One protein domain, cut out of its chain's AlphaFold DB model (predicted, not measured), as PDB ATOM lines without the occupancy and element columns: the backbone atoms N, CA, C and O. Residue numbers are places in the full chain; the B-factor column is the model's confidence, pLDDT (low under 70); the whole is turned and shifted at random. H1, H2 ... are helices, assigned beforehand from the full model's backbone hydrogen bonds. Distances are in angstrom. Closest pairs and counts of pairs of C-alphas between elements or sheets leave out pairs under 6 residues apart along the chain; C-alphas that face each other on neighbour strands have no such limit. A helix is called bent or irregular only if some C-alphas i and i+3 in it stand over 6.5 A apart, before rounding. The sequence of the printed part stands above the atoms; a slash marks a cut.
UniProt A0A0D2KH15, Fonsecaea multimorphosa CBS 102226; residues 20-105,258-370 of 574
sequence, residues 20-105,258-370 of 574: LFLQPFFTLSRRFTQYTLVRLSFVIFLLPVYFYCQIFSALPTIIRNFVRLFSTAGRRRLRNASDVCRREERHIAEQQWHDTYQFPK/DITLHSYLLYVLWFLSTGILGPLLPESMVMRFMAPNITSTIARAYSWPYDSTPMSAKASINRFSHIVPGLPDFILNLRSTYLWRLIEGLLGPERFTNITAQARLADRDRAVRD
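What this domain is: This is residues 20 to 105 and 258 to 370 of the 574 residues of a protein of Fonsecaea multimorphosa CBS 102226 (UniProt A0A0D2KH15). Picture a loosely joined row of crossed helices, with one group at each end and the long bent helix H2 running between them. H1, H5 and H6 make one end group; H2b, the second arm of H2, makes the other with H3 and H9, while H4 and H7 lie side by side in the middle, H4 packing on H2a. H10 and short H8 lie near each other, and residues 94 to 99, of which 94 to 97 belong to H3, stick out. The printed part has 199 residues with ten named helices, H1 to H10 in order, and no named strand: all helix. It is only just compact, close to loose, with a radius of gyration of the C-alphas of 19.7 A and spans of 63 by 42 by 41 A.

How they stand to each other: Start at H2, residues 36 to 70, assigned as one helix by its hydrogen bonds but bent: C-alphas 57 and 60 are 7.3 A apart. Its arms H2a, residues 36 to 57, and H2b, residues 60 to 70, stand about perpendicular at 75 degrees. H2a touches H4, residues 261 to 280, closest at the C-alphas of Thr 36 and His 262, 5.3 A. H4, with a kink of 53 degrees near residue 274, touches H7, residues 311 to 322, at a shallow tilt of 14 degrees, opposite ways; the C-alphas of Phe 271 and His 322 are closest, 5.9 A. Near H2b, look at H9, residues 338 to 347: it touches H3, residues 72 to 97, about perpendicular at 83 degrees, with C-alphas Leu 78 and Gly 345 closest at 4.3 A. H9 also touches H2b, closest at C-alphas Ile 62 and Leu 347, 5.3 A. H10, residues 353 to 370, only just touches H3, with 3 pairs of C-alphas within 8 A, the closest being Arg 86 and Thr 356 at 7.0 A. H8, residues 329 to 334, is close to H10 but not clearly touching; C-alphas Leu 332 and Ala 359 are closest, 6.2 A. At the other end H5, residues 283 to 290, touches H1, residues 20 to 33, closest at C-alphas Phe 26 and Phe 289, 5.5 A, and H6, residues 296 to 301, closest at C-alphas Ser 284 and Ala 299, 4.6 A. Every O i to N i+4 pair is within hydrogen-bond range in H3, H5, H6, H8 and H9; the others have H1 9 of 10, H2a 16 of 18, H2b 3 of 7 beside 6 of 8 O i to N i+3 pairs, H4 14 of 16, H7 5 of 8 and H10 12 of 14.

Where its parts are: Find C-alpha 36 at (157.033, 206.454, 165.424); H2a runs 30.7 A from there. H3 runs 37.5 A to C-alpha 97 at (177.387, 177.669, 150.020). H4 measures 27.7 A, and H10 26.6 A, ending at C-alpha 370, (162.845, 187.476, 139.651).

The domain as a whole: The C-alphas of Leu 20 and Thr 72 are farthest apart, 63.8 A. Residues 106 to 257 are not printed; C-alphas 105 and 258 are 40.6 A apart across this cut. Of the links that are printed whole, H6 to H7 and H7 to H8 are short and the others tight. The mean pLDDT of the printed part is 88.5, and residues 325 to 326 are under 70.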
ATOM      1  N   LEU A  20     154.679 189.354 187.931       89.44
ATOM      2  CA  LEU A  20     153.799 190.432 188.400       89.44
ATOM      3  C   LEU A  20     154.370 191.831 188.111       89.44
ATOM      4  O   LEU A  20     153.616 192.759 187.824       89.44
ATOM      5  N   PHE A  21     155.697 191.988 188.153       88.31
ATOM      6  CA  PHE A  21     156.364 193.255 187.833       88.31
ATOM      7  C   PHE A  21     156.777 193.355 186.363       88.31
ATOM      8  O   PHE A  21     156.614 194.409 185.741       88.31
ATOM      9  N   LEU A  22     157.322 192.278 185.793       88.00
ATOM     10  CA  LEU A  22     157.883 192.315 184.446       88.00
ATOM     11  C   LEU A  22     156.807 192.379 183.361       88.00
ATOM     12  O   LEU A  22     156.991 193.123 182.398       88.00
ATOM     13  N   GLN A  23     155.692 191.656 183.489       88.88
ATOM     14  CA  GLN A  23     154.675 191.634 182.433       88.88
ATOM     15  C   GLN A  23     154.032 193.016 182.220       88.88
ATOM     16  O   GLN A  23     154.002 193.471 181.069       88.88
ATOM     17  N   PRO A  24     153.608 193.767 183.263       90.75
ATOM     18  CA  PRO A  24     153.116 195.132 183.075       90.75
ATOM     19  C   PRO A  24     154.189 196.073 182.520       90.75
ATOM     20  O   PRO A  24     153.903 196.866 181.623       90.75
ATOM     21  N   PHE A  25     155.433 195.958 183.002       90.69
ATOM     22  CA  PHE A  25     156.550 196.773 182.526       90.69
ATOM     23  C   PHE A  25     156.814 196.574 181.029       90.69
ATOM     24  O   PHE A  25     156.876 197.552 180.279       90.69
ATOM     25  N   PHE A  26     156.938 195.326 180.569       84.88
ATOM     26  CA  PHE A  26     157.172 195.025 179.157       84.88
ATOM     27  C   PHE A  26     155.945 195.330 178.298       84.88
ATOM     28  O   PHE A  26     156.104 195.808 177.178       84.88
ATOM     29  N   THR A  27     154.730 195.157 178.823       84.06
ATOM     30  CA  THR A  27     153.494 195.537 178.122       84.06
ATOM     31  C   THR A  27     153.443 197.041 177.876       84.06
ATOM     32  O   THR A  27     153.182 197.482 176.754       84.06
ATOM     33  N   LEU A  28     153.739 197.842 178.903       86.44
ATOM     34  CA  LEU A  28     153.770 199.297 178.794       86.44
ATOM     35  C   LEU A  28     154.920 199.763 177.897       86.44
ATOM     36  O   LEU A  28     154.709 200.605 177.027       86.44
ATOM     37  N   SER A  29     156.106 199.172 178.057       84.06
ATOM     38  CA  SER A  29     157.274 199.469 177.222       84.06
ATOM     39  C   SER A  29     156.979 199.185 175.752       84.06
ATOM     40  O   SER A  29     157.197 200.045 174.898       84.06
ATOM     41  N   ARG A  30     156.401 198.018 175.449       80.44
ATOM     42  CA  ARG A  30     156.008 197.643 174.093       80.44
ATOM     43  C   ARG A  30     154.997 198.640 173.525       80.44
ATOM     44  O   ARG A  30     155.253 199.175 172.450       80.44
ATOM     45  N   ARG A  31     153.924 198.970 174.259       81.00
ATOM     46  CA  ARG A  31     152.941 199.993 173.842       81.00
ATOM     47  C   ARG A  31     153.589 201.349 173.573       81.00
ATOM     48  O   ARG A  31     153.312 201.976 172.559       81.00
ATOM     49  N   PHE A  32     154.503 201.788 174.433       81.56
ATOM     50  CA  PHE A  32     155.208 203.053 174.251       81.56
ATOM     51  C   PHE A  32     156.096 203.046 172.995       81.56
ATOM     52  O   PHE A  32     156.113 204.001 172.223       81.56
ATOM     53  N   THR A  33     156.784 201.938 172.721       76.25
ATOM     54  CA  THR A  33     157.629 201.794 171.523       76.25
ATOM     55  C   THR A  33     156.853 201.593 170.214       76.25
ATOM     56  O   THR A  33     157.474 201.554 169.150       76.25
ATOM     57  N   GLN A  34     155.517 201.498 170.238       77.81
ATOM     58  CA  GLN A  34     154.687 201.452 169.024       77.81
ATOM     59  C   GLN A  34     154.535 202.820 168.346       77.81
ATOM     60  O   GLN A  34     154.068 202.883 167.216       77.81
ATOM     61  N   TYR A  35     154.949 203.921 168.975       83.06
ATOM     62  CA  TYR A  35     154.846 205.245 168.364       83.06
ATOM     63  C   TYR A  35     156.104 205.601 167.562       83.06
ATOM     64  O   TYR A  35     157.226 205.545 168.067       83.06
ATOM     65  N   THR A  36     155.926 206.049 166.315       84.88
ATOM     66  CA  THR A  36     157.033 206.454 165.424       84.88
ATOM     67  C   THR A  36     157.930 207.521 166.050       84.88
ATOM     68  O   THR A  36     159.150 207.403 165.992       84.88
ATOM     69  N   LEU A  37     157.344 208.537 166.698       90.50
ATOM     70  CA  LEU A  37     158.094 209.618 167.354       90.50
ATOM     71  C   LEU A  37     158.934 209.122 168.535       90.50
ATOM     72  O   LEU A  37     160.032 209.627 168.766       90.50
ATOM     73  N   VAL A  38     158.450 208.101 169.245       88.69
ATOM     74  CA  VAL A  38     159.193 207.463 170.335       88.69
ATOM     75  C   VAL A  38     160.399 206.719 169.766       88.69
ATOM     76  O   VAL A  38     161.521 206.958 170.209       88.69
ATOM     77  N   ARG A  39     160.207 205.889 168.730       88.00
ATOM     78  CA  ARG A  39     161.318 205.188 168.058       88.00
ATOM     79  C   ARG A  39     162.354 206.165 167.511       88.00
ATOM     80  O   ARG A  39     163.544 205.967 167.725       88.00
ATOM     81  N   LEU A  40     161.905 207.238 166.859       91.94
ATOM     82  CA  LEU A  40     162.786 208.280 166.337       91.94
ATOM     83  C   LEU A  40     163.614 208.928 167.453       91.94
ATOM     84  O   LEU A  40     164.824 209.067 167.306       91.94
ATOM     85  N   SER A  41     162.986 209.263 168.583       93.94
ATOM     86  CA  SER A  41     163.676 209.827 169.750       93.94
ATOM     87  C   SER A  41     164.756 208.885 170.289       93.94
ATOM     88  O   SER A  41     165.886 209.314 170.523       93.94
ATOM     89  N   PHE A  42     164.451 207.588 170.416       92.00
ATOM     90  CA  PHE A  42     165.442 206.587 170.824       92.00
ATOM     91  C   PHE A  42     166.586 206.459 169.821       92.00
ATOM     92  O   PHE A  42     167.741 206.404 170.232       92.00
ATOM     93  N   VAL A  43     166.299 206.451 168.516       91.75
ATOM     94  CA  VAL A  43     167.336 206.408 167.474       91.75
ATOM     95  C   VAL A  43     168.246 207.634 167.564       91.75
ATOM     96  O   VAL A  43     169.463 207.474 167.564       91.75
ATOM     97  N   ILE A  44     167.688 208.840 167.713       95.00
ATOM     98  CA  ILE A  44     168.467 210.082 167.869       95.00
ATOM     99  C   ILE A  44     169.385 210.009 169.097       95.00
ATOM    100  O   ILE A  44     170.527 210.458 169.030       95.00
ATOM    101  N   PHE A  45     168.917 209.419 170.199       95.31
ATOM    102  CA  PHE A  45     169.705 209.280 171.424       95.31
ATOM    103  C   PHE A  45     170.777 208.182 171.340       95.31
ATOM    104  O   PHE A  45     171.909 208.377 171.779       95.31
ATOM    105  N   LEU A  46     170.446 207.022 170.767       93.44
ATOM    106  CA  LEU A  46     171.344 205.865 170.705       93.44
ATOM    107  C   LEU A  46     172.391 205.984 169.600       93.44
ATOM    108  O   LEU A  46     173.473 205.420 169.733       93.44
ATOM    109  N   LEU A  47     172.106 206.709 168.518       93.75
ATOM    110  CA  LEU A  47     173.012 206.806 167.375       93.75
ATOM    111  C   LEU A  47     174.385 207.414 167.749       93.75
ATOM    112  O   LEU A  47     175.399 206.800 167.405       93.75
ATOM    113  N   PRO A  48     174.483 208.533 168.501       95.44
ATOM    114  CA  PRO A  48     175.764 209.041 168.994       95.44
ATOM    115  C   PRO A  48     176.491 208.057 169.916       95.44
ATOM    116  O   PRO A  48     177.706 207.905 169.805       95.44
ATOM    117  N   VAL A  49     175.757 207.359 170.791       95.12
ATOM    118  CA  VAL A  49     176.322 206.352 171.706       95.12
ATOM    119  C   VAL A  49     176.918 205.190 170.913       95.12
ATOM    120  O   VAL A  49     178.053 204.790 171.158       95.12
ATOM    121  N   TYR A  50     176.197 204.700 169.906       92.25
ATOM    122  CA  TYR A  50     176.682 203.667 169.001       92.25
ATOM    123  C   TYR A  50     177.966 204.107 168.291       92.25
ATOM    124  O   TYR A  50     178.967 203.392 168.345       92.25
ATOM    125  N   PHE A  51     177.987 205.295 167.675       91.25
ATOM    126  CA  PHE A  51     179.195 205.796 167.012       91.25
ATOM    127  C   PHE A  51     180.363 205.970 167.981       91.25
ATOM    128  O   PHE A  51     181.491 205.623 167.630       91.25
ATOM    129  N   TYR A  52     180.103 206.437 169.202       92.81
ATOM    130  CA  TYR A  52     181.113 206.518 170.251       92.81
ATOM    131  C   TYR A  52     181.705 205.135 170.562       92.81
ATOM    132  O   TYR A  52     182.924 204.974 170.512       92.81
ATOM    133  N   CYS A  53     180.871 204.112 170.779       90.50
ATOM    134  CA  CYS A  53     181.321 202.734 171.002       90.50
ATOM    135  C   CYS A  53     182.137 202.181 169.817       90.50
ATOM    136  O   CYS A  53     183.182 201.548 170.009       90.50
ATOM    137  N   GLN A  54     181.702 202.442 168.581       89.00
ATOM    138  CA  GLN A  54     182.403 201.977 167.381       89.00
ATOM    139  C   GLN A  54     183.759 202.671 167.194       89.00
ATOM    140  O   GLN A  54     184.765 201.998 166.968       89.00
ATOM    141  N   ILE A  55     183.825 203.997 167.342       89.25
ATOM    142  CA  ILE A  55     185.074 204.762 167.218       89.25
ATOM    143  C   ILE A  55     186.037 204.397 168.346       89.25
ATOM    144  O   ILE A  55     187.209 204.131 168.079       89.25
ATOM    145  N   PHE A  56     185.555 204.332 169.589       91.38
ATOM    146  CA  PHE A  56     186.383 203.996 170.745       91.38
ATOM    147  C   PHE A  56     186.998 202.601 170.603       91.38
ATOM    148  O   PHE A  56     188.201 202.427 170.791       91.38
ATOM    149  N   SER A  57     186.207 201.613 170.178       88.88
ATOM    150  CA  SER A  57     186.732 200.267 169.937       88.88
ATOM    151  C   SER A  57     187.694 200.215 168.739       88.88
ATOM    152  O   SER A  57     188.648 199.435 168.755       88.88
ATOM    153  N   ALA A  58     187.498 201.049 167.711       91.81
ATOM    154  CA  ALA A  58     188.398 201.149 166.561       91.81
ATOM    155  C   ALA A  58     189.683 201.948 166.844       91.81
ATOM    156  O   ALA A  58     190.661 201.789 166.110       91.81
ATOM    157  N   LEU A  59     189.724 202.758 167.907       93.31
ATOM    158  CA  LEU A  59     190.796 203.714 168.196       93.31
ATOM    159  C   LEU A  59     192.215 203.116 168.150       93.31
ATOM    160  O   LEU A  59     193.064 203.706 167.477       93.31
ATOM    161  N   PRO A  60     192.504 201.931 168.731       93.75
ATOM    162  CA  PRO A  60     193.839 201.334 168.624       93.75
ATOM    163  C   PRO A  60     194.239 201.026 167.173       93.75
ATOM    164  O   PRO A  60     195.392 201.201 166.776       93.75
ATOM    165  N   THR A  61     193.273 200.597 166.355       93.75
ATOM    166  CA  THR A  61     193.493 200.309 164.931       93.75
ATOM    167  C   THR A  61     193.693 201.596 164.139       93.75
ATOM    168  O   THR A  61     194.617 201.655 163.327       93.75
ATOM    169  N   ILE A  62     192.903 202.634 164.435       94.06
ATOM    170  CA  ILE A  62     193.044 203.966 163.838       94.06
ATOM    171  C   ILE A  62     194.442 204.515 164.114       94.06
ATOM    172  O   ILE A  62     195.139 204.859 163.166       94.06
ATOM    173  N   ILE A  63     194.886 204.534 165.376       93.38
ATOM    174  CA  ILE A  63     196.207 205.053 165.773       93.38
ATOM    175  C   ILE A  63     197.321 204.319 165.016       93.38
ATOM    176  O   ILE A  63     198.184 204.950 164.407       93.38
ATOM    177  N   ARG A  64     197.261 202.982 164.974       93.19
ATOM    178  CA  ARG A  64     198.237 202.150 164.252       93.19
ATOM    179  C   ARG A  64     198.263 202.434 162.746       93.19
ATOM    180  O   ARG A  64     199.317 202.359 162.114       93.19
ATOM    181  N   ASN A  65     197.106 202.714 162.155       94.25
ATOM    182  CA  ASN A  65     196.958 202.921 160.718       94.25
ATOM    183  C   ASN A  65     197.132 204.383 160.287       94.25
ATOM    184  O   ASN A  65     197.391 204.623 159.110       94.25
ATOM    185  N   PHE A  66     197.037 205.345 161.206       94.25
ATOM    186  CA  PHE A  66     197.014 206.778 160.913       94.25
ATOM    187  C   PHE A  66     198.237 207.234 160.111       94.25
ATOM    188  O   PHE A  66     198.107 207.901 159.087       94.25
ATOM    189  N   VAL A  67     199.430 206.768 160.496       92.94
ATOM    190  CA  VAL A  67     200.697 207.105 159.821       92.94
ATOM    191  C   VAL A  67     200.701 206.664 158.348       92.94
ATOM    192  O   VAL A  67     201.354 207.272 157.500       92.94
ATOM    193  N   ARG A  68     199.919 205.632 157.996       92.62
ATOM    194  CA  ARG A  68     199.814 205.117 156.622       92.62
ATOM    195  C   ARG A  68     199.055 206.074 155.696       92.62
ATOM    196  O   ARG A  68     199.193 205.946 154.483       92.62
ATOM    197  N   LEU A  69     198.309 207.049 156.221       93.88
ATOM    198  CA  LEU A  69     197.591 208.036 155.406       93.88
ATOM    199  C   LEU A  69     198.528 209.025 154.699       93.88
ATOM    200  O   LEU A  69     198.207 209.486 153.601       93.88
ATOM    201  N   PHE A  70     199.702 209.305 155.272       94.38
ATOM    202  CA  PHE A  70     200.622 210.330 154.766       94.38
ATOM    203  C   PHE A  70     201.462 209.886 153.559       94.38
ATOM    204  O   PHE A  70     202.068 210.724 152.901       94.38
ATOM    205  N   SER A  71     201.463 208.596 153.203       95.25
ATOM    206  CA  SER A  71     202.198 208.083 152.035       95.25
ATOM    207  C   SER A  71     201.276 207.416 151.016       95.25
ATOM    208  O   SER A  71     200.300 206.754 151.370       95.25
ATOM    209  N   THR A  72     201.605 207.533 149.726       94.94
ATOM    210  CA  THR A  72     200.857 206.863 148.646       94.94
ATOM    211  C   THR A  72     200.886 205.341 148.805       94.94
ATOM    212  O   THR A  72     199.854 204.684 148.670       94.94
ATOM    213  N   ALA A  73     202.041 204.778 149.178       95.56
ATOM    214  CA  ALA A  73     202.182 203.352 149.466       95.56
ATOM    215  C   ALA A  73     201.334 202.918 150.677       95.56
ATOM    216  O   ALA A  73     200.695 201.866 150.636       95.56
ATOM    217  N   GLY A  74     201.278 203.733 151.734       94.69
ATOM    218  CA  GLY A  74     200.454 203.467 152.911       94.69
ATOM    219  C   GLY A  74     198.956 203.490 152.600       94.69
ATOM    220  O   GLY A  74     198.254 202.544 152.958       94.69
ATOM    221  N   ARG A  75     198.473 204.487 151.845       96.25
ATOM    222  CA  ARG A  75     197.073 204.546 151.384       96.25
ATOM    223  C   ARG A  75     196.703 203.349 150.507       96.25
ATOM    224  O   ARG A  75     195.626 202.780 150.683       96.25
ATOM    225  N   ARG A  76     197.608 202.912 149.619       96.12
ATOM    226  CA  ARG A  76     197.424 201.688 148.819       96.12
ATOM    227  C   ARG A  76     197.305 200.449 149.710       96.12
ATOM    228  O   ARG A  76     196.394 199.659 149.502       96.12
ATOM    229  N   ARG A  77     198.154 200.304 150.737       95.19
ATOM    230  CA  ARG A  77     198.067 199.184 151.698       95.19
ATOM    231  C   ARG A  77     196.741 199.160 152.459       95.19
ATOM    232  O   ARG A  77     196.175 198.086 152.620       95.19
ATOM    233  N   LEU A  78     196.245 200.315 152.912       95.69
ATOM    234  CA  LEU A  78     194.963 200.403 153.624       95.69
ATOM    235  C   LEU A  78     193.796 199.951 152.742       95.69
ATOM    236  O   LEU A  78     192.996 199.122 153.166       95.69
ATOM    237  N   ARG A  79     193.739 200.440 151.499       96.00
ATOM    238  CA  ARG A  79     192.729 199.999 150.531       96.00
ATOM    239  C   ARG A  79     192.833 198.505 150.233       96.00
ATOM    240  O   ARG A  79     191.842 197.802 150.360       96.00
ATOM    241  N   ASN A  80     194.037 198.019 149.922       95.31
ATOM    242  CA  ASN A  80     194.255 196.604 149.625       95.31
ATOM    243  C   ASN A  80     193.814 195.708 150.794       95.31
ATOM    244  O   ASN A  80     193.294 194.624 150.560       95.31
ATOM    245  N   ALA A  81     193.989 196.150 152.045       94.44
ATOM    246  CA  ALA A  81     193.501 195.416 153.210       94.44
ATOM    247  C   ALA A  81     191.964 195.309 153.234       94.44
ATOM    248  O   ALA A  81     191.445 194.246 153.568       94.44
ATOM    249  N   SER A  82     191.241 196.370 152.853       93.88
ATOM    250  CA  SER A  82     189.778 196.333 152.675       93.88
ATOM    251  C   SER A  82     189.376 195.337 151.580       93.88
ATOM    252  O   SER A  82     188.522 194.481 151.812       93.88
ATOM    253  N   ASP A  83     190.057 195.351 150.434       93.88
ATOM    254  CA  ASP A  83     189.727 194.458 149.314       93.88
ATOM    255  C   ASP A  83     190.018 192.987 149.622       93.88
ATOM    256  O   ASP A  83     189.233 192.106 149.276       93.88
ATOM    257  N   VAL A  84     191.148 192.703 150.277       94.75
ATOM    258  CA  VAL A  84     191.507 191.349 150.728       94.75
ATOM    259  C   VAL A  84     190.468 190.837 151.720       94.75
ATOM    260  O   VAL A  84     189.941 189.749 151.532       94.75
ATOM    261  N   CYS A  85     190.106 191.647 152.715       93.56
ATOM    262  CA  CYS A  85     189.076 191.318 153.695       93.56
ATOM    263  C   CYS A  85     187.726 190.973 153.042       93.56
ATOM    264  O   CYS A  85     187.100 189.977 153.395       93.56
ATOM    265  N   ARG A  86     187.268 191.783 152.080       91.75
ATOM    266  CA  ARG A  86     186.000 191.541 151.371       91.75
ATOM    267  C   ARG A  86     186.052 190.281 150.505       91.75
ATOM    268  O   ARG A  86     185.065 189.546 150.452       91.75
ATOM    269  N   ARG A  87     187.181 190.031 149.829       93.25
ATOM    270  CA  ARG A  87     187.393 188.813 149.028       93.25
ATOM    271  C   ARG A  87     187.395 187.563 149.897       93.25
ATOM    272  O   ARG A  87     186.725 186.607 149.532       93.25
ATOM    273  N   GLU A  88     188.058 187.602 151.048       93.44
ATOM    274  CA  GLU A  88     188.079 186.491 152.002       93.44
ATOM    275  C   GLU A  88     186.669 186.151 152.493       93.44
ATOM    276  O   GLU A  88     186.240 185.004 152.432       93.44
ATOM    277  N   GLU A  89     185.883 187.156 152.890       92.12
ATOM    278  CA  GLU A  89     184.502 186.922 153.319       92.12
ATOM    279  C   GLU A  89     183.638 186.330 152.207       92.12
ATOM    280  O   GLU A  89     182.781 185.486 152.483       92.12
ATOM    281  N   ARG A  90     183.812 186.790 150.960       92.44
ATOM    282  CA  ARG A  90     183.126 186.219 149.792       92.44
ATOM    283  C   ARG A  90     183.539 184.768 149.581       92.44
ATOM    284  O   ARG A  90     182.658 183.932 149.435       92.44
ATOM    285  N   HIS A  91     184.833 184.479 149.655       95.38
ATOM    286  CA  HIS A  91     185.355 183.132 149.507       95.38
ATOM    287  C   HIS A  91     184.800 182.181 150.576       95.38
ATOM    288  O   HIS A  91     184.309 181.110 150.238       95.38
ATOM    289  N   ILE A  92     184.766 182.601 151.845       95.38
ATOM    290  CA  ILE A  92     184.150 181.823 152.932       95.38
ATOM    291  C   ILE A  92     182.665 181.573 152.646       95.38
ATOM    292  O   ILE A  92     182.197 180.447 152.785       95.38
ATOM    293  N   ALA A  93     181.915 182.593 152.223       95.06
ATOM    294  CA  ALA A  93     180.494 182.439 151.910       95.06
ATOM    295  C   ALA A  93     180.249 181.474 150.735       95.06
ATOM    296  O   ALA A  93     179.320 180.674 150.793       95.06
ATOM    297  N   GLU A  94     181.093 181.505 149.702       95.56
ATOM    298  CA  GLU A  94     181.049 180.558 148.581       95.56
ATOM    299  C   GLU A  94     181.392 179.133 149.032       95.56
ATOM    300  O   GLU A  94     180.667 178.192 148.716       95.56
ATOM    301  N   GLN A  95     182.447 178.960 149.831       97.31
ATOM    302  CA  GLN A  95     182.812 177.655 150.381       97.31
ATOM    303  C   GLN A  95     181.711 177.088 151.287       97.31
ATOM    304  O   GLN A  95     181.441 175.890 151.258       97.31
ATOM    305  N   GLN A  96     181.053 177.936 152.078       97.19
ATOM    306  CA  GLN A  96     179.904 177.546 152.895       97.19
ATOM    307  C   GLN A  96     178.698 177.204 152.030       97.19
ATOM    308  O   GLN A  96     178.048 176.192 152.265       97.19
ATOM    309  N   TRP A  97     178.431 177.988 150.985       95.88
ATOM    310  CA  TRP A  97     177.387 177.669 150.020       95.88
ATOM    311  C   TRP A  97     177.626 176.327 149.336       95.88
ATOM    312  O   TRP A  97     176.658 175.628 149.083       95.88
ATOM    313  N   HIS A  98     178.867 175.935 149.055       95.50
ATOM    314  CA  HIS A  98     179.199 174.653 148.422       95.50
ATOM    315  C   HIS A  98     179.513 173.522 149.412       95.50
ATOM    316  O   HIS A  98     179.892 172.436 148.983       95.50
ATOM    317  N   ASP A  99     179.338 173.758 150.716       93.12
ATOM    318  CA  ASP A  99     179.654 172.811 151.796       93.12
ATOM    319  C   ASP A  99     181.121 172.323 151.808       93.12
ATOM    320  O   ASP A  99     181.444 171.265 152.347       93.12
ATOM    321  N   THR A 100     182.038 173.094 151.213       96.62
ATOM    322  CA  THR A 100     183.483 172.810 151.210       96.62
ATOM    323  C   THR A 100     184.206 173.467 152.383       96.62
ATOM    324  O   THR A 100     185.329 173.079 152.702       96.62
ATOM    325  N   TYR A 101     183.590 174.465 153.025       97.00
ATOM    326  CA  TYR A 101     184.119 175.071 154.244       97.00
ATOM    327  C   TYR A 101     184.057 174.071 155.403       97.00
ATOM    328  O   TYR A 101     183.079 173.345 155.552       97.00
ATOM    329  N   GLN A 102     185.086 174.048 156.246       96.69
ATOM    330  CA  GLN A 102     185.127 173.208 157.439       96.69
ATOM    331  C   GLN A 102     185.490 174.079 158.632       96.69
ATOM    332  O   GLN A 102     186.577 174.660 158.669       96.69
ATOM    333  N   PHE A 103     184.588 174.178 159.609       96.38
ATOM    334  CA  PHE A 103     184.874 174.973 160.797       96.38
ATOM    335  C   PHE A 103     186.021 174.347 161.605       96.38
ATOM    336  O   PHE A 103     185.991 173.148 161.913       96.38
ATOM    337  N   PRO A 104     187.022 175.141 162.024       94.12
ATOM    338  CA  PRO A 104     188.024 174.670 162.967       94.12
ATOM    339  C   PRO A 104     187.354 174.272 164.286       94.12
ATOM    340  O   PRO A 104     186.612 175.062 164.863       94.12
ATOM    341  N   LYS A 105     187.670 173.090 164.832       90.31
ATOM    342  CA  LYS A 105     187.077 172.620 166.105       90.31
ATOM    343  C   LYS A 105     187.259 173.607 167.267       90.31
ATOM    344  O   LYS A 105     186.416 173.668 168.148       90.31
ATOM    345  N   ASP A 258     160.753 199.285 150.411       71.50
ATOM    346  CA  ASP A 258     159.681 198.344 150.733       71.50
ATOM    347  C   ASP A 258     159.209 198.478 152.188       71.50
ATOM    348  O   ASP A 258     158.195 197.891 152.547       71.50
ATOM    349  N   ILE A 259     159.924 199.256 153.010       73.44
ATOM    350  CA  ILE A 259     159.692 199.391 154.449       73.44
ATOM    351  C   ILE A 259     159.282 200.835 154.765       73.44
ATOM    352  O   ILE A 259     159.976 201.783 154.397       73.44
ATOM    353  N   THR A 260     158.183 201.033 155.493       78.81
ATOM    354  CA  THR A 260     157.801 202.344 156.016       78.81
ATOM    355  C   THR A 260     158.862 202.877 156.972       78.81
ATOM    356  O   THR A 260     159.569 202.134 157.656       78.81
ATOM    357  N   LEU A 261     158.910 204.201 157.122       81.25
ATOM    358  CA  LEU A 261     159.763 204.833 158.128       81.25
ATOM    359  C   LEU A 261     159.524 204.258 159.536       81.25
ATOM    360  O   LEU A 261     160.470 204.095 160.304       81.25
ATOM    361  N   HIS A 262     158.274 203.931 159.872       79.00
ATOM    362  CA  HIS A 262     157.898 203.392 161.176       79.00
ATOM    363  C   HIS A 262     158.637 202.083 161.502       79.00
ATOM    364  O   HIS A 262     159.231 201.944 162.578       79.00
ATOM    365  N   SER A 263     158.623 201.146 160.562       76.31
ATOM    366  CA  SER A 263     159.268 199.836 160.666       76.31
ATOM    367  C   SER A 263     160.776 199.918 160.490       76.31
ATOM    368  O   SER A 263     161.530 199.275 161.217       76.31
ATOM    369  N   TYR A 264     161.231 200.792 159.596       79.88
ATOM    370  CA  TYR A 264     162.649 201.050 159.402       79.88
ATOM    371  C   TYR A 264     163.310 201.546 160.695       79.88
ATOM    372  O   TYR A 264     164.365 201.053 161.089       79.88
ATOM    373  N   LEU A 265     162.650 202.453 161.426       82.88
ATOM    374  CA  LEU A 265     163.123 202.919 162.731       82.88
ATOM    375  C   LEU A 265     163.182 201.803 163.783       82.88
ATOM    376  O   LEU A 265     164.037 201.867 164.663       82.88
ATOM    377  N   LEU A 266     162.322 200.781 163.703       80.88
ATOM    378  CA  LEU A 266     162.418 199.615 164.586       80.88
ATOM    379  C   LEU A 266     163.676 198.799 164.287       80.88
ATOM    380  O   LEU A 266     164.403 198.452 165.215       80.88
ATOM    381  N   TYR A 267     163.968 198.539 163.011       79.38
ATOM    382  CA  TYR A 267     165.195 197.840 162.621       79.38
ATOM    383  C   TYR A 267     166.447 198.621 163.016       79.38
ATOM    384  O   TYR A 267     167.378 198.041 163.570       79.38
ATOM    385  N   VAL A 268     166.458 199.942 162.811       83.19
ATOM    386  CA  VAL A 268     167.565 200.804 163.252       83.19
ATOM    387  C   VAL A 268     167.706 200.762 164.773       83.19
ATOM    388  O   VAL A 268     168.818 200.620 165.274       83.19
ATOM    389  N   LEU A 269     166.607 200.828 165.526       84.50
ATOM    390  CA  LEU A 269     166.640 200.721 166.983       84.50
ATOM    391  C   LEU A 269     167.239 199.383 167.443       84.50
ATOM    392  O   LEU A 269     168.094 199.373 168.331       84.50
ATOM    393  N   TRP A 270     166.844 198.271 166.819       81.62
ATOM    394  CA  TRP A 270     167.418 196.952 167.092       81.62
ATOM    395  C   TRP A 270     168.902 196.878 166.744       81.62
ATOM    396  O   TRP A 270     169.697 196.416 167.566       81.62
ATOM    397  N   PHE A 271     169.294 197.382 165.575       85.25
ATOM    398  CA  PHE A 271     170.685 197.442 165.134       85.25
ATOM    399  C   PHE A 271     171.550 198.250 166.111       85.25
ATOM    400  O   PHE A 271     172.609 197.794 166.530       85.25
ATOM    401  N   LEU A 272     171.089 199.428 166.537       89.06
ATOM    402  CA  LEU A 272     171.822 200.269 167.485       89.06
ATOM    403  C   LEU A 272     171.913 199.609 168.862       89.06
ATOM    404  O   LEU A 272     172.994 199.540 169.441       89.06
ATOM    405  N   SER A 273     170.799 199.082 169.373       85.44
ATOM    406  CA  SER A 273     170.747 198.461 170.703       85.44
ATOM    407  C   SER A 273     171.640 197.223 170.781       85.44
ATOM    408  O   SER A 273     172.414 197.074 171.727       85.44
ATOM    409  N   THR A 274     171.594 196.360 169.762       84.94
ATOM    410  CA  THR A 274     172.461 195.175 169.669       84.94
ATOM    411  C   THR A 274     173.901 195.524 169.300       84.94
ATOM    412  O   THR A 274     174.808 194.798 169.686       84.94
ATOM    413  N   GLY A 275     174.150 196.658 168.651       86.44
ATOM    414  CA  GLY A 275     175.495 197.170 168.407       86.44
ATOM    415  C   GLY A 275     176.166 197.782 169.642       86.44
ATOM    416  O   GLY A 275     177.390 197.751 169.750       86.44
ATOM    417  N   ILE A 276     175.375 198.329 170.574       89.44
ATOM    418  CA  ILE A 276     175.845 198.910 171.843       89.44
ATOM    419  C   ILE A 276     176.001 197.823 172.909       89.44
ATOM    420  O   ILE A 276     177.044 197.724 173.549       89.44
ATOM    421  N   LEU A 277     174.958 197.015 173.112       85.94
ATOM    422  CA  LEU A 277     174.914 196.017 174.182       85.94
ATOM    423  C   LEU A 277     175.467 194.659 173.730       85.94
ATOM    424  O   LEU A 277     175.967 193.888 174.549       85.94
ATOM    425  N   GLY A 278     175.426 194.359 172.431       80.94
ATOM    426  CA  GLY A 278     176.031 193.154 171.878       80.94
ATOM    427  C   GLY A 278     175.512 191.872 172.539       80.94
ATOM    428  O   GLY A 278     174.313 191.743 172.793       80.94
ATOM    429  N   PRO A 279     176.406 190.916 172.840       76.31
ATOM    430  CA  PRO A 279     176.042 189.662 173.491       76.31
ATOM    431  C   PRO A 279     175.593 189.808 174.959       76.31
ATOM    432  O   PRO A 279     175.227 188.803 175.569       76.31
ATOM    433  N   LEU A 280     175.606 191.023 175.530       85.25
ATOM    434  CA  LEU A 280     175.076 191.282 176.874       85.25
ATOM    435  C   LEU A 280     173.545 191.277 176.913       85.25
ATOM    436  O   LEU A 280     172.990 191.114 177.995       85.25
ATOM    437  N   LEU A 281     172.861 191.447 175.774       84.38
ATOM    438  CA  LEU A 281     171.405 191.324 175.697       84.38
ATOM    439  C   LEU A 281     170.997 189.844 175.779       84.38
ATOM    440  O   LEU A 281     171.298 189.085 174.856       84.38
ATOM    441  N   PRO A 282     170.309 189.405 176.849       88.06
ATOM    442  CA  PRO A 282     169.821 188.037 176.950       88.06
ATOM    443  C   PRO A 282     168.623 187.824 176.023       88.06
ATOM    444  O   PRO A 282     167.736 188.676 175.929       88.06
ATOM    445  N   GLU A 283     168.551 186.643 175.414       88.12
ATOM    446  CA  GLU A 283     167.449 186.225 174.540       88.12
ATOM    447  C   GLU A 283     166.125 186.293 175.301       88.12
ATOM    448  O   GLU A 283     165.142 186.817 174.791       88.12
ATOM    449  N   SER A 284     166.122 185.870 176.567       88.31
ATOM    450  CA  SER A 284     164.955 185.941 177.449       88.31
ATOM    451  C   SER A 284     164.384 187.355 177.618       88.31
ATOM    452  O   SER A 284     163.165 187.512 177.670       88.31
ATOM    453  N   MET A 285     165.223 188.397 177.665       87.19
ATOM    454  CA  MET A 285     164.748 189.786 177.741       87.19
ATOM    455  C   MET A 285     164.164 190.255 176.411       87.19
ATOM    456  O   MET A 285     163.119 190.903 176.399       87.19
ATOM    457  N   VAL A 286     164.807 189.896 175.297       84.75
ATOM    458  CA  VAL A 286     164.293 190.195 173.954       84.75
ATOM    459  C   VAL A 286     162.934 189.530 173.749       84.75
ATOM    460  O   VAL A 286     161.975 190.195 173.361       84.75
ATOM    461  N   MET A 287     162.817 188.251 174.101       84.38
ATOM    462  CA  MET A 287     161.574 187.497 173.960       84.38
ATOM    463  C   MET A 287     160.465 188.036 174.862       84.38
ATOM    464  O   MET A 287     159.333 188.128 174.404       84.38
ATOM    465  N   ARG A 288     160.759 188.493 176.087       85.06
ATOM    466  CA  ARG A 288     159.758 189.195 176.915       85.06
ATOM    467  C   ARG A 288     159.323 190.527 176.331       85.06
ATOM    468  O   ARG A 288     158.154 190.874 176.428       85.06
ATOM    469  N   PHE A 289     160.239 191.286 175.741       83.25
ATOM    470  CA  PHE A 289     159.867 192.535 175.088       83.25
ATOM    471  C   PHE A 289     158.929 192.285 173.899       83.25
ATOM    472  O   PHE A 289     157.919 192.977 173.749       83.25
ATOM    473  N   MET A 290     159.227 191.270 173.083       77.69
ATOM    474  CA  MET A 290     158.386 190.878 171.946       77.69
ATOM    475  C   MET A 290     157.046 190.291 172.406       77.69
ATOM    476  O   MET A 290     155.996 190.634 171.861       77.69
ATOM    477  N   ALA A 291     157.072 189.476 173.460       79.12
ATOM    478  CA  ALA A 291     155.932 188.765 174.011       79.12
ATOM    479  C   ALA A 291     155.762 189.020 175.522       79.12
ATOM    480  O   ALA A 291     156.094 188.155 176.331       79.12
ATOM    481  N   PRO A 292     155.203 190.175 175.931       80.62
ATOM    482  CA  PRO A 292     155.149 190.567 177.343       80.62
ATOM    483  C   PRO A 292     154.395 189.615 178.270       80.62
ATOM    484  O   PRO A 292     154.653 189.619 179.466       80.62
ATOM    485  N   ASN A 293     153.483 188.805 177.729       80.94
ATOM    486  CA  ASN A 293     152.607 187.927 178.506       80.94
ATOM    487  C   ASN A 293     153.220 186.548 178.800       80.94
ATOM    488  O   ASN A 293     152.590 185.739 179.476       80.94
ATOM    489  N   ILE A 294     154.420 186.248 178.288       81.69
ATOM    490  CA  ILE A 294     155.075 184.973 178.599       81.69
ATOM    491  C   ILE A 294     155.529 184.948 180.057       81.69
ATOM    492  O   ILE A 294     155.903 185.974 180.637       81.69
ATOM    493  N   THR A 295     155.529 183.757 180.647       87.19
ATOM    494  CA  THR A 295     156.030 183.559 182.008       87.19
ATOM    495  C   THR A 295     157.553 183.631 182.054       87.19
ATOM    496  O   THR A 295     158.249 183.436 181.049       87.19
ATOM    497  N   SER A 296     158.094 183.850 183.248       87.50
ATOM    498  CA  SER A 296     159.534 183.862 183.497       87.50
ATOM    499  C   SER A 296     160.226 182.576 183.087       87.50
ATOM    500  O   SER A 296     161.318 182.603 182.510       87.50
ATOM    501  N   THR A 297     159.560 181.456 183.331       87.44
ATOM    502  CA  THR A 297     160.033 180.129 182.960       87.44
ATOM    503  C   THR A 297     160.172 179.991 181.448       87.44
ATOM    504  O   THR A 297     161.226 179.567 180.975       87.44
ATOM    505  N   ILE A 298     159.151 180.406 180.690       87.12
ATOM    506  CA  ILE A 298     159.157 180.346 179.220       87.12
ATOM    507  C   ILE A 298     160.202 181.306 178.651       87.12
ATOM    508  O   ILE A 298     161.011 180.909 177.817       87.12
ATOM    509  N   ALA A 299     160.262 182.546 179.144       87.94
ATOM    510  CA  ALA A 299     161.265 183.514 178.706       87.94
ATOM    511  C   ALA A 299     162.694 182.974 178.868       87.94
ATOM    512  O   ALA A 299     163.511 183.071 177.955       87.94
ATOM    513  N   ARG A 300     163.000 182.369 180.022       89.00
ATOM    514  CA  ARG A 300     164.318 181.788 180.314       89.00
ATOM    515  C   ARG A 300     164.668 180.622 179.388       89.00
ATOM    516  O   ARG A 300     165.847 180.424 179.106       89.00
ATOM    517  N   ALA A 301     163.678 179.895 178.874       89.56
ATOM    518  CA  ALA A 301     163.915 178.787 177.958       89.56
ATOM    519  C   ALA A 301     164.581 179.209 176.642       89.56
ATOM    520  O   ALA A 301     165.364 178.452 176.069       89.56
ATOM    521  N   TYR A 302     164.377 180.453 176.210       90.06
ATOM    522  CA  TYR A 302     165.089 181.022 175.065       90.06
ATOM    523  C   TYR A 302     166.584 181.240 175.306       90.06
ATOM    524  O   TYR A 302     167.363 181.238 174.357       90.06
ATOM    525  N   SER A 303     166.995 181.374 176.568       90.81
ATOM    526  CA  SER A 303     168.399 181.544 176.955       90.81
ATOM    527  C   SER A 303     169.074 180.235 177.384       90.81
ATOM    528  O   SER A 303     170.301 180.202 177.444       90.81
ATOM    529  N   TRP A 304     168.326 179.135 177.585       91.00
ATOM    530  CA  TRP A 304     168.894 177.820 177.934       91.00
ATOM    531  C   TRP A 304     170.068 177.386 177.057       91.00
ATOM    532  O   TRP A 304     171.023 176.838 177.611       91.00
ATOM    533  N   PRO A 305     170.060 177.622 175.729       91.75
ATOM    534  CA  PRO A 305     171.190 177.236 174.904       91.75
ATOM    535  C   PRO A 305     172.512 177.922 175.240       91.75
ATOM    536  O   PRO A 305     173.560 177.434 174.817       91.75
ATOM    537  N   TYR A 306     172.465 179.028 175.985       90.19
ATOM    538  CA  TYR A 306     173.605 179.898 176.234       90.19
ATOM    539  C   TYR A 306     173.998 180.011 177.712       90.19
ATOM    540  O   TYR A 306     175.074 180.541 177.984       90.19
ATOM    541  N   ASP A 307     173.185 179.493 178.644       86.12
ATOM    542  CA  ASP A 307     173.364 179.617 180.106       86.12
ATOM    543  C   ASP A 307     174.784 179.267 180.592       86.12
ATOM    544  O   ASP A 307     175.309 179.902 181.504       86.12
ATOM    545  N   SER A 308     175.410 178.250 179.993       83.94
ATOM    546  CA  SER A 308     176.724 177.723 180.386       83.94
ATOM    547  C   SER A 308     177.773 177.843 179.278       83.94
ATOM    548  O   SER A 308     178.715 177.054 179.224       83.94
ATOM    549  N   THR A 309     177.604 178.802 178.366       89.44
ATOM    550  CA  THR A 309     178.513 179.017 177.230       89.44
ATOM    551  C   THR A 309     179.136 180.413 177.282       89.44
ATOM    552  O   THR A 309     178.516 181.341 177.805       89.44
ATOM    553  N   PRO A 310     180.357 180.611 176.753       91.88
ATOM    554  CA  PRO A 310     180.929 181.948 176.643       91.88
ATOM    555  C   PRO A 310     180.099 182.821 175.693       91.88
ATOM    556  O   PRO A 310     179.450 182.330 174.773       91.88
ATOM    557  N   MET A 311     180.187 184.143 175.853       90.44
ATOM    558  CA  MET A 311     179.458 185.119 175.023       90.44
ATOM    559  C   MET A 311     179.719 184.970 173.513       90.44
ATOM    560  O   MET A 311     178.865 185.335 172.707       90.44
ATOM    561  N   SER A 312     180.867 184.407 173.120       92.69
ATOM    562  CA  SER A 312     181.187 184.105 171.722       92.69
ATOM    563  C   SER A 312     180.240 183.080 171.087       92.69
ATOM    564  O   SER A 312     180.068 183.097 169.874       92.69
ATOM    565  N   ALA A 313     179.557 182.251 171.883       92.88
ATOM    566  CA  ALA A 313     178.529 181.320 171.417       92.88
ATOM    567  C   ALA A 313     177.319 182.026 170.776       92.88
ATOM    568  O   ALA A 313     176.568 181.410 170.025       92.88
ATOM    569  N   LYS A 314     177.136 183.326 171.050       93.06
ATOM    570  CA  LYS A 314     176.053 184.161 170.512       93.06
ATOM    571  C   LYS A 314     176.433 184.881 169.213       93.06
ATOM    572  O   LYS A 314     175.748 185.823 168.811       93.06
ATOM    573  N   ALA A 315     177.522 184.478 168.550       93.50
ATOM    574  CA  ALA A 315     177.985 185.126 167.325       93.50
ATOM    575  C   ALA A 315     176.917 185.115 166.215       93.50
ATOM    576  O   ALA A 315     176.713 186.151 165.584       93.50
ATOM    577  N   SER A 316     176.181 184.011 166.022       93.19
ATOM    578  CA  SER A 316     175.096 183.942 165.025       93.19
ATOM    579  C   SER A 316     173.905 184.826 165.384       93.19
ATOM    580  O   SER A 316     173.393 185.525 164.511       93.19
ATOM    581  N   ILE A 317     173.510 184.877 166.665       90.94
ATOM    582  CA  ILE A 317     172.455 185.797 167.123       90.94
ATOM    583  C   ILE A 317     172.836 187.240 166.805       90.94
ATOM    584  O   ILE A 317     172.036 188.002 166.258       90.94
ATOM    585  N   ASN A 318     174.075 187.613 167.133       90.38
ATOM    586  CA  ASN A 318     174.589 188.945 166.853       90.38
ATOM    587  C   ASN A 318     174.644 189.210 165.343       90.38
ATOM    588  O   ASN A 318     174.243 190.285 164.899       90.38
ATOM    589  N   ARG A 319     175.091 188.231 164.547       91.00
ATOM    590  CA  ARG A 319     175.188 188.354 163.093       91.00
ATOM    591  C   ARG A 319     173.834 188.678 162.473       91.00
ATOM    592  O   ARG A 319     173.739 189.675 161.765       91.00
ATOM    593  N   PHE A 320     172.797 187.899 162.778       87.88
ATOM    594  CA  PHE A 320     171.441 188.112 162.259       87.88
ATOM    595  C   PHE A 320     170.886 189.500 162.586       87.88
ATOM    596  O   PHE A 320     170.332 190.148 161.702       87.88
ATOM    597  N   SER A 321     171.133 190.028 163.786       83.88
ATOM    598  CA  SER A 321     170.702 191.387 164.148       83.88
ATOM    599  C   SER A 321     171.366 192.499 163.324       83.88
ATOM    600  O   SER A 321     170.808 193.588 163.209       83.88
ATOM    601  N   HIS A 322     172.537 192.245 162.730       85.31
ATOM    602  CA  HIS A 322     173.310 193.256 162.001       85.31
ATOM    603  C   HIS A 322     173.386 193.035 160.486       85.31
ATOM    604  O   HIS A 322     173.929 193.890 159.781       85.31
ATOM    605  N   ILE A 323     172.856 191.926 159.970       83.50
ATOM    606  CA  ILE A 323     172.734 191.686 158.523       83.50
ATOM    607  C   ILE A 323     171.325 191.950 157.995       83.50
ATOM    608  O   ILE A 323     171.084 191.709 156.813       83.50
ATOM    609  N   VAL A 324     170.414 192.456 158.842       72.94
ATOM    610  CA  VAL A 324     169.091 192.917 158.406       72.94
ATOM    611  C   VAL A 324     169.292 193.913 157.259       72.94
ATOM    612  O   VAL A 324     169.971 194.929 157.445       72.94
ATOM    613  N   PRO A 325     168.756 193.626 156.066       63.66
ATOM    614  CA  PRO A 325     168.890 194.515 154.929       63.66
ATOM    615  C   PRO A 325     168.069 195.782 155.186       63.66
ATOM    616  O   PRO A 325     166.908 195.739 155.592       63.66
ATOM    617  N   GLY A 326     168.721 196.925 155.006       67.94
ATOM    618  CA  GLY A 326     168.134 198.232 155.294       67.94
ATOM    619  C   GLY A 326     169.005 199.407 154.862       67.94
ATOM    620  O   GLY A 326     168.510 200.524 154.755       67.94
ATOM    621  N   LEU A 327     170.285 199.191 154.551       78.00
ATOM    622  CA  LEU A 327     171.105 200.255 153.983       78.00
ATOM    623  C   LEU A 327     170.605 200.641 152.579       78.00
ATOM    624  O   LEU A 327     170.482 199.769 151.721       78.00
ATOM    625  N   PRO A 328     170.361 201.939 152.316       80.75
ATOM    626  CA  PRO A 328     170.101 202.442 150.973       80.75
ATOM    627  C   PRO A 328     171.187 202.055 149.972       80.75
ATOM    628  O   PRO A 328     172.378 202.114 150.290       80.75
ATOM    629  N   ASP A 329     170.781 201.779 148.731       79.88
ATOM    630  CA  ASP A 329     171.685 201.417 147.632       79.88
ATOM    631  C   ASP A 329     172.822 202.427 147.455       79.88
ATOM    632  O   ASP A 329     173.951 202.045 147.164       79.88
ATOM    633  N   PHE A 330     172.579 203.723 147.693       82.94
ATOM    634  CA  PHE A 330     173.646 204.722 147.619       82.94
ATOM    635  C   PHE A 330     174.753 204.474 148.658       82.94
ATOM    636  O   PHE A 330     175.921 204.673 148.339       82.94
ATOM    637  N   ILE A 331     174.426 203.999 149.868       83.50
ATOM    638  CA  ILE A 331     175.423 203.640 150.889       83.50
ATOM    639  C   ILE A 331     176.195 202.403 150.448       83.50
ATOM    640  O   ILE A 331     177.418 202.371 150.575       83.50
ATOM    641  N   LEU A 332     175.508 201.407 149.884       84.06
ATOM    642  CA  LEU A 332     176.162 200.219 149.341       84.06
ATOM    643  C   LEU A 332     177.106 200.585 148.185       84.06
ATOM    644  O   LEU A 332     178.243 200.121 148.163       84.06
ATOM    645  N   ASN A 333     176.695 201.498 147.306       84.88
ATOM    646  CA  ASN A 333     177.500 201.992 146.189       84.88
ATOM    647  C   ASN A 333     178.705 202.818 146.653       84.88
ATOM    648  O   ASN A 333     179.791 202.682 146.085       84.88
ATOM    649  N   LEU A 334     178.568 203.620 147.719       89.06
ATOM    650  CA  LEU A 334     179.686 204.367 148.309       89.06
ATOM    651  C   LEU A 334     180.843 203.446 148.714       89.06
ATOM    652  O   LEU A 334     181.998 203.877 148.684       89.06
ATOM    653  N   ARG A 335     180.566 202.170 149.013       89.44
ATOM    654  CA  ARG A 335     181.582 201.183 149.403       89.44
ATOM    655  C   ARG A 335     182.615 200.879 148.330       89.44
ATOM    656  O   ARG A 335     183.713 200.443 148.680       89.44
ATOM    657  N   SER A 336     182.271 201.088 147.062       86.94
ATOM    658  CA  SER A 336     183.172 200.897 145.918       86.94
ATOM    659  C   SER A 336     184.184 202.043 145.773       86.94
ATOM    660  O   SER A 336     185.240 201.897 145.152       86.94
ATOM    661  N   THR A 337     183.898 203.200 146.384       93.69
ATOM    662  CA  THR A 337     184.691 204.417 146.192       93.69
ATOM    663  C   THR A 337     186.074 204.322 146.834       93.69
ATOM    664  O   THR A 337     186.292 203.655 147.850       93.69
ATOM    665  N   TYR A 338     187.021 205.077 146.265       94.38
ATOM    666  CA  TYR A 338     188.375 205.218 146.806       94.38
ATOM    667  C   TYR A 338     188.360 205.601 148.294       94.38
ATOM    668  O   TYR A 338     189.083 205.007 149.096       94.38
ATOM    669  N   LEU A 339     187.552 206.607 148.648       94.12
ATOM    670  CA  LEU A 339     187.527 207.178 149.991       94.12
ATOM    671  C   LEU A 339     186.983 206.174 151.007       94.12
ATOM    672  O   LEU A 339     187.560 206.026 152.081       94.12
ATOM    673  N   TRP A 340     185.930 205.436 150.654       93.06
ATOM    674  CA  TRP A 340     185.362 204.437 151.549       93.06
ATOM    675  C   TRP A 340     186.328 203.279 151.815       93.06
ATOM    676  O   TRP A 340     186.568 202.943 152.971       93.06
ATOM    677  N   ARG A 341     186.961 202.720 150.773       94.69
ATOM    678  CA  ARG A 341     187.989 201.666 150.925       94.69
ATOM    679  C   ARG A 341     189.148 202.125 151.815       94.69
ATOM    680  O   ARG A 341     189.693 201.340 152.590       94.69
ATOM    681  N   LEU A 342     189.516 203.407 151.736       95.44
ATOM    682  CA  LEU A 342     190.527 203.998 152.612       95.44
ATOM    683  C   LEU A 342     190.051 204.088 154.071       95.44
ATOM    684  O   LEU A 342     190.817 203.747 154.972       95.44
ATOM    685  N   ILE A 343     188.805 204.520 154.302       94.12
ATOM    686  CA  ILE A 343     188.182 204.610 155.633       94.12
ATOM    687  C   ILE A 343     188.062 203.225 156.277       94.12
ATOM    688  O   ILE A 343     188.443 203.062 157.435       94.12
ATOM    689  N   GLU A 344     187.614 202.214 155.530       93.88
ATOM    690  CA  GLU A 344     187.567 200.830 156.011       93.88
ATOM    691  C   GLU A 344     188.954 200.329 156.406       93.88
ATOM    692  O   GLU A 344     189.139 199.802 157.503       93.88
ATOM    693  N   GLY A 345     189.952 200.539 155.543       94.50
ATOM    694  CA  GLY A 345     191.337 200.189 155.836       94.50
ATOM    695  C   GLY A 345     191.865 200.871 157.099       94.50
ATOM    696  O   GLY A 345     192.540 200.234 157.909       94.50
ATOM    697  N   LEU A 346     191.543 202.156 157.289       95.25
ATOM    698  CA  LEU A 346     191.940 202.946 158.454       95.25
ATOM    699  C   LEU A 346     191.305 202.416 159.747       95.25
ATOM    700  O   LEU A 346     192.022 202.185 160.720       95.25
ATOM    701  N   LEU A 347     189.987 202.205 159.738       93.94
ATOM    702  CA  LEU A 347     189.195 201.776 160.896       93.94
ATOM    703  C   LEU A 347     189.348 200.282 161.220       93.94
ATOM    704  O   LEU A 347     189.057 199.862 162.339       93.94
ATOM    705  N   GLY A 348     189.845 199.493 160.269       93.94
ATOM    706  CA  GLY A 348     189.901 198.040 160.354       93.94
ATOM    707  C   GLY A 348     188.784 197.418 159.513       93.94
ATOM    708  O   GLY A 348     187.626 197.471 159.929       93.94
ATOM    709  N   PRO A 349     189.112 196.786 158.370       92.56
ATOM    710  CA  PRO A 349     188.120 196.184 157.471       92.56
ATOM    711  C   PRO A 349     187.197 195.165 158.154       92.56
ATOM    712  O   PRO A 349     186.002 195.109 157.881       92.56
ATOM    713  N   GLU A 350     187.743 194.455 159.138       90.62
ATOM    714  CA  GLU A 350     187.097 193.502 160.051       90.62
ATOM    715  C   GLU A 350     185.860 194.039 160.793       90.62
ATOM    716  O   GLU A 350     185.128 193.273 161.408       90.62
ATOM    717  N   ARG A 351     185.630 195.354 160.796       89.94
ATOM    718  CA  ARG A 351     184.458 195.987 161.427       89.94
ATOM    719  C   ARG A 351     183.306 196.212 160.452       89.94
ATOM    720  O   ARG A 351     182.185 196.473 160.872       89.94
ATOM    721  N   PHE A 352     183.571 196.092 159.153       90.81
ATOM    722  CA  PHE A 352     182.621 196.363 158.071       90.81
ATOM    723  C   PHE A 352     181.976 195.088 157.517       90.81
ATOM    724  O   PHE A 352     181.238 195.136 156.535       90.81
ATOM    725  N   THR A 353     182.207 193.943 158.158       89.88
ATOM    726  CA  THR A 353     181.729 192.622 157.712       89.88
ATOM    727  C   THR A 353     180.203 192.547 157.660       89.88
ATOM    728  O   THR A 353     179.641 191.865 156.809       89.88
ATOM    729  N   ASN A 354     179.510 193.257 158.560       89.06
ATOM    730  CA  ASN A 354     178.047 193.344 158.577       89.06
ATOM    731  C   ASN A 354     177.533 194.055 157.324       89.06
ATOM    732  O   ASN A 354     176.659 193.541 156.635       89.06
ATOM    733  N   ILE A 355     178.148 195.186 156.973       88.50
ATOM    734  CA  ILE A 355     177.817 195.946 155.763       88.50
ATOM    735  C   ILE A 355     178.139 195.115 154.511       88.50
ATOM    736  O   ILE A 355     177.371 195.104 153.552       88.50
ATOM    737  N   THR A 356     179.254 194.381 154.522       88.56
ATOM    738  CA  THR A 356     179.620 193.469 153.430       88.56
ATOM    739  C   THR A 356     178.600 192.350 153.250       88.56
ATOM    740  O   THR A 356     178.204 192.072 152.120       88.56
ATOM    741  N   ALA A 357     178.113 191.753 154.336       88.75
ATOM    742  CA  ALA A 357     177.052 190.756 154.268       88.75
ATOM    743  C   ALA A 357     175.710 191.335 153.804       88.75
ATOM    744  O   ALA A 357     175.062 190.709 152.969       88.75
ATOM    745  N   GLN A 358     175.331 192.532 154.264       87.69
ATOM    746  CA  GLN A 358     174.125 193.215 153.780       87.69
ATOM    747  C   GLN A 358     174.185 193.475 152.273       87.69
ATOM    748  O   GLN A 358     173.201 193.238 151.583       87.69
ATOM    749  N   ALA A 359     175.338 193.901 151.748       86.00
ATOM    750  CA  ALA A 359     175.504 194.117 150.314       86.00
ATOM    751  C   ALA A 359     175.296 192.829 149.506       86.00
ATOM    752  O   ALA A 359     174.539 192.830 148.546       86.00
ATOM    753  N   ARG A 360     175.888 191.709 149.942       86.31
ATOM    754  CA  ARG A 360     175.680 190.408 149.279       86.31
ATOM    755  C   ARG A 360     174.226 189.953 149.329       86.31
ATOM    756  O   ARG A 360     173.721 189.390 148.364       86.31
ATOM    757  N   LEU A 361     173.555 190.182 150.458       85.50
ATOM    758  CA  LEU A 361     172.143 189.848 150.600       85.50
ATOM    759  C   LEU A 361     171.268 190.722 149.683       85.50
ATOM    760  O   LEU A 361     170.339 190.203 149.070       85.50
ATOM    761  N   ALA A 362     171.598 192.010 149.534       83.31
ATOM    762  CA  ALA A 362     170.941 192.920 148.594       83.31
ATOM    763  C   ALA A 362     171.179 192.524 147.123       83.31
ATOM    764  O   ALA A 362     170.259 192.605 146.311       83.31
ATOM    765  N   ASP A 363     172.374 192.036 146.778       81.81
ATOM    766  CA  ASP A 363     172.657 191.503 145.438       81.81
ATOM    767  C   ASP A 363     171.808 190.252 145.145       81.81
ATOM    768  O   ASP A 363     171.243 190.113 144.056       81.81
ATOM    769  N   ARG A 364     171.661 189.361 146.137       83.38
ATOM    770  CA  ARG A 364     170.841 188.141 146.042       83.38
ATOM    771  C   ARG A 364     169.352 188.437 145.902       83.38
ATOM    772  O   ARG A 364     168.671 187.744 145.147       83.38
ATOM    773  N   ASP A 365     168.853 189.442 146.617       82.75
ATOM    774  CA  ASP A 365     167.442 189.832 146.619       82.75
ATOM    775  C   ASP A 365     166.855 189.923 145.204       82.75
ATOM    776  O   ASP A 365     165.787 189.382 144.928       82.75
ATOM    777  N   ARG A 366     167.587 190.558 144.280       78.00
ATOM    778  CA  ARG A 366     167.136 190.761 142.899       78.00
ATOM    779  C   ARG A 366     166.849 189.433 142.192       78.00
ATOM    780  O   ARG A 366     165.746 189.242 141.695       78.00
ATOM    781  N   ALA A 367     167.802 188.501 142.235       81.88
ATOM    782  CA  ALA A 367     167.673 187.194 141.594       81.88
ATOM    783  C   ALA A 367     166.559 186.337 142.220       81.88
ATOM    784  O   ALA A 367     165.829 185.647 141.510       81.88
ATOM    785  N   VAL A 368     166.407 186.396 143.548       84.62
ATOM    786  CA  VAL A 368     165.361 185.650 144.263       84.62
ATOM    787  C   VAL A 368     163.975 186.157 143.864       84.62
ATOM    788  O   VAL A 368     163.098 185.356 143.545       84.62
ATOM    789  N   ARG A 369     163.774 187.477 143.820       82.62
ATOM    790  CA  ARG A 369     162.489 188.071 143.424       82.62
ATOM    791  C   ARG A 369     162.122 187.754 141.980       82.62
ATOM    792  O   ARG A 369     160.971 187.413 141.724       82.62
ATOM    793  N   ASP A 370     163.082 187.812 141.060       82.75
ATOM    794  CA  ASP A 370     162.845 187.476 139.651       82.75
ATOM    795  C   ASP A 370     162.310 186.040 139.501       82.75
ATOM    796  O   ASP A 370     161.343 185.803 138.771       82.75
TER     797      ASP A 370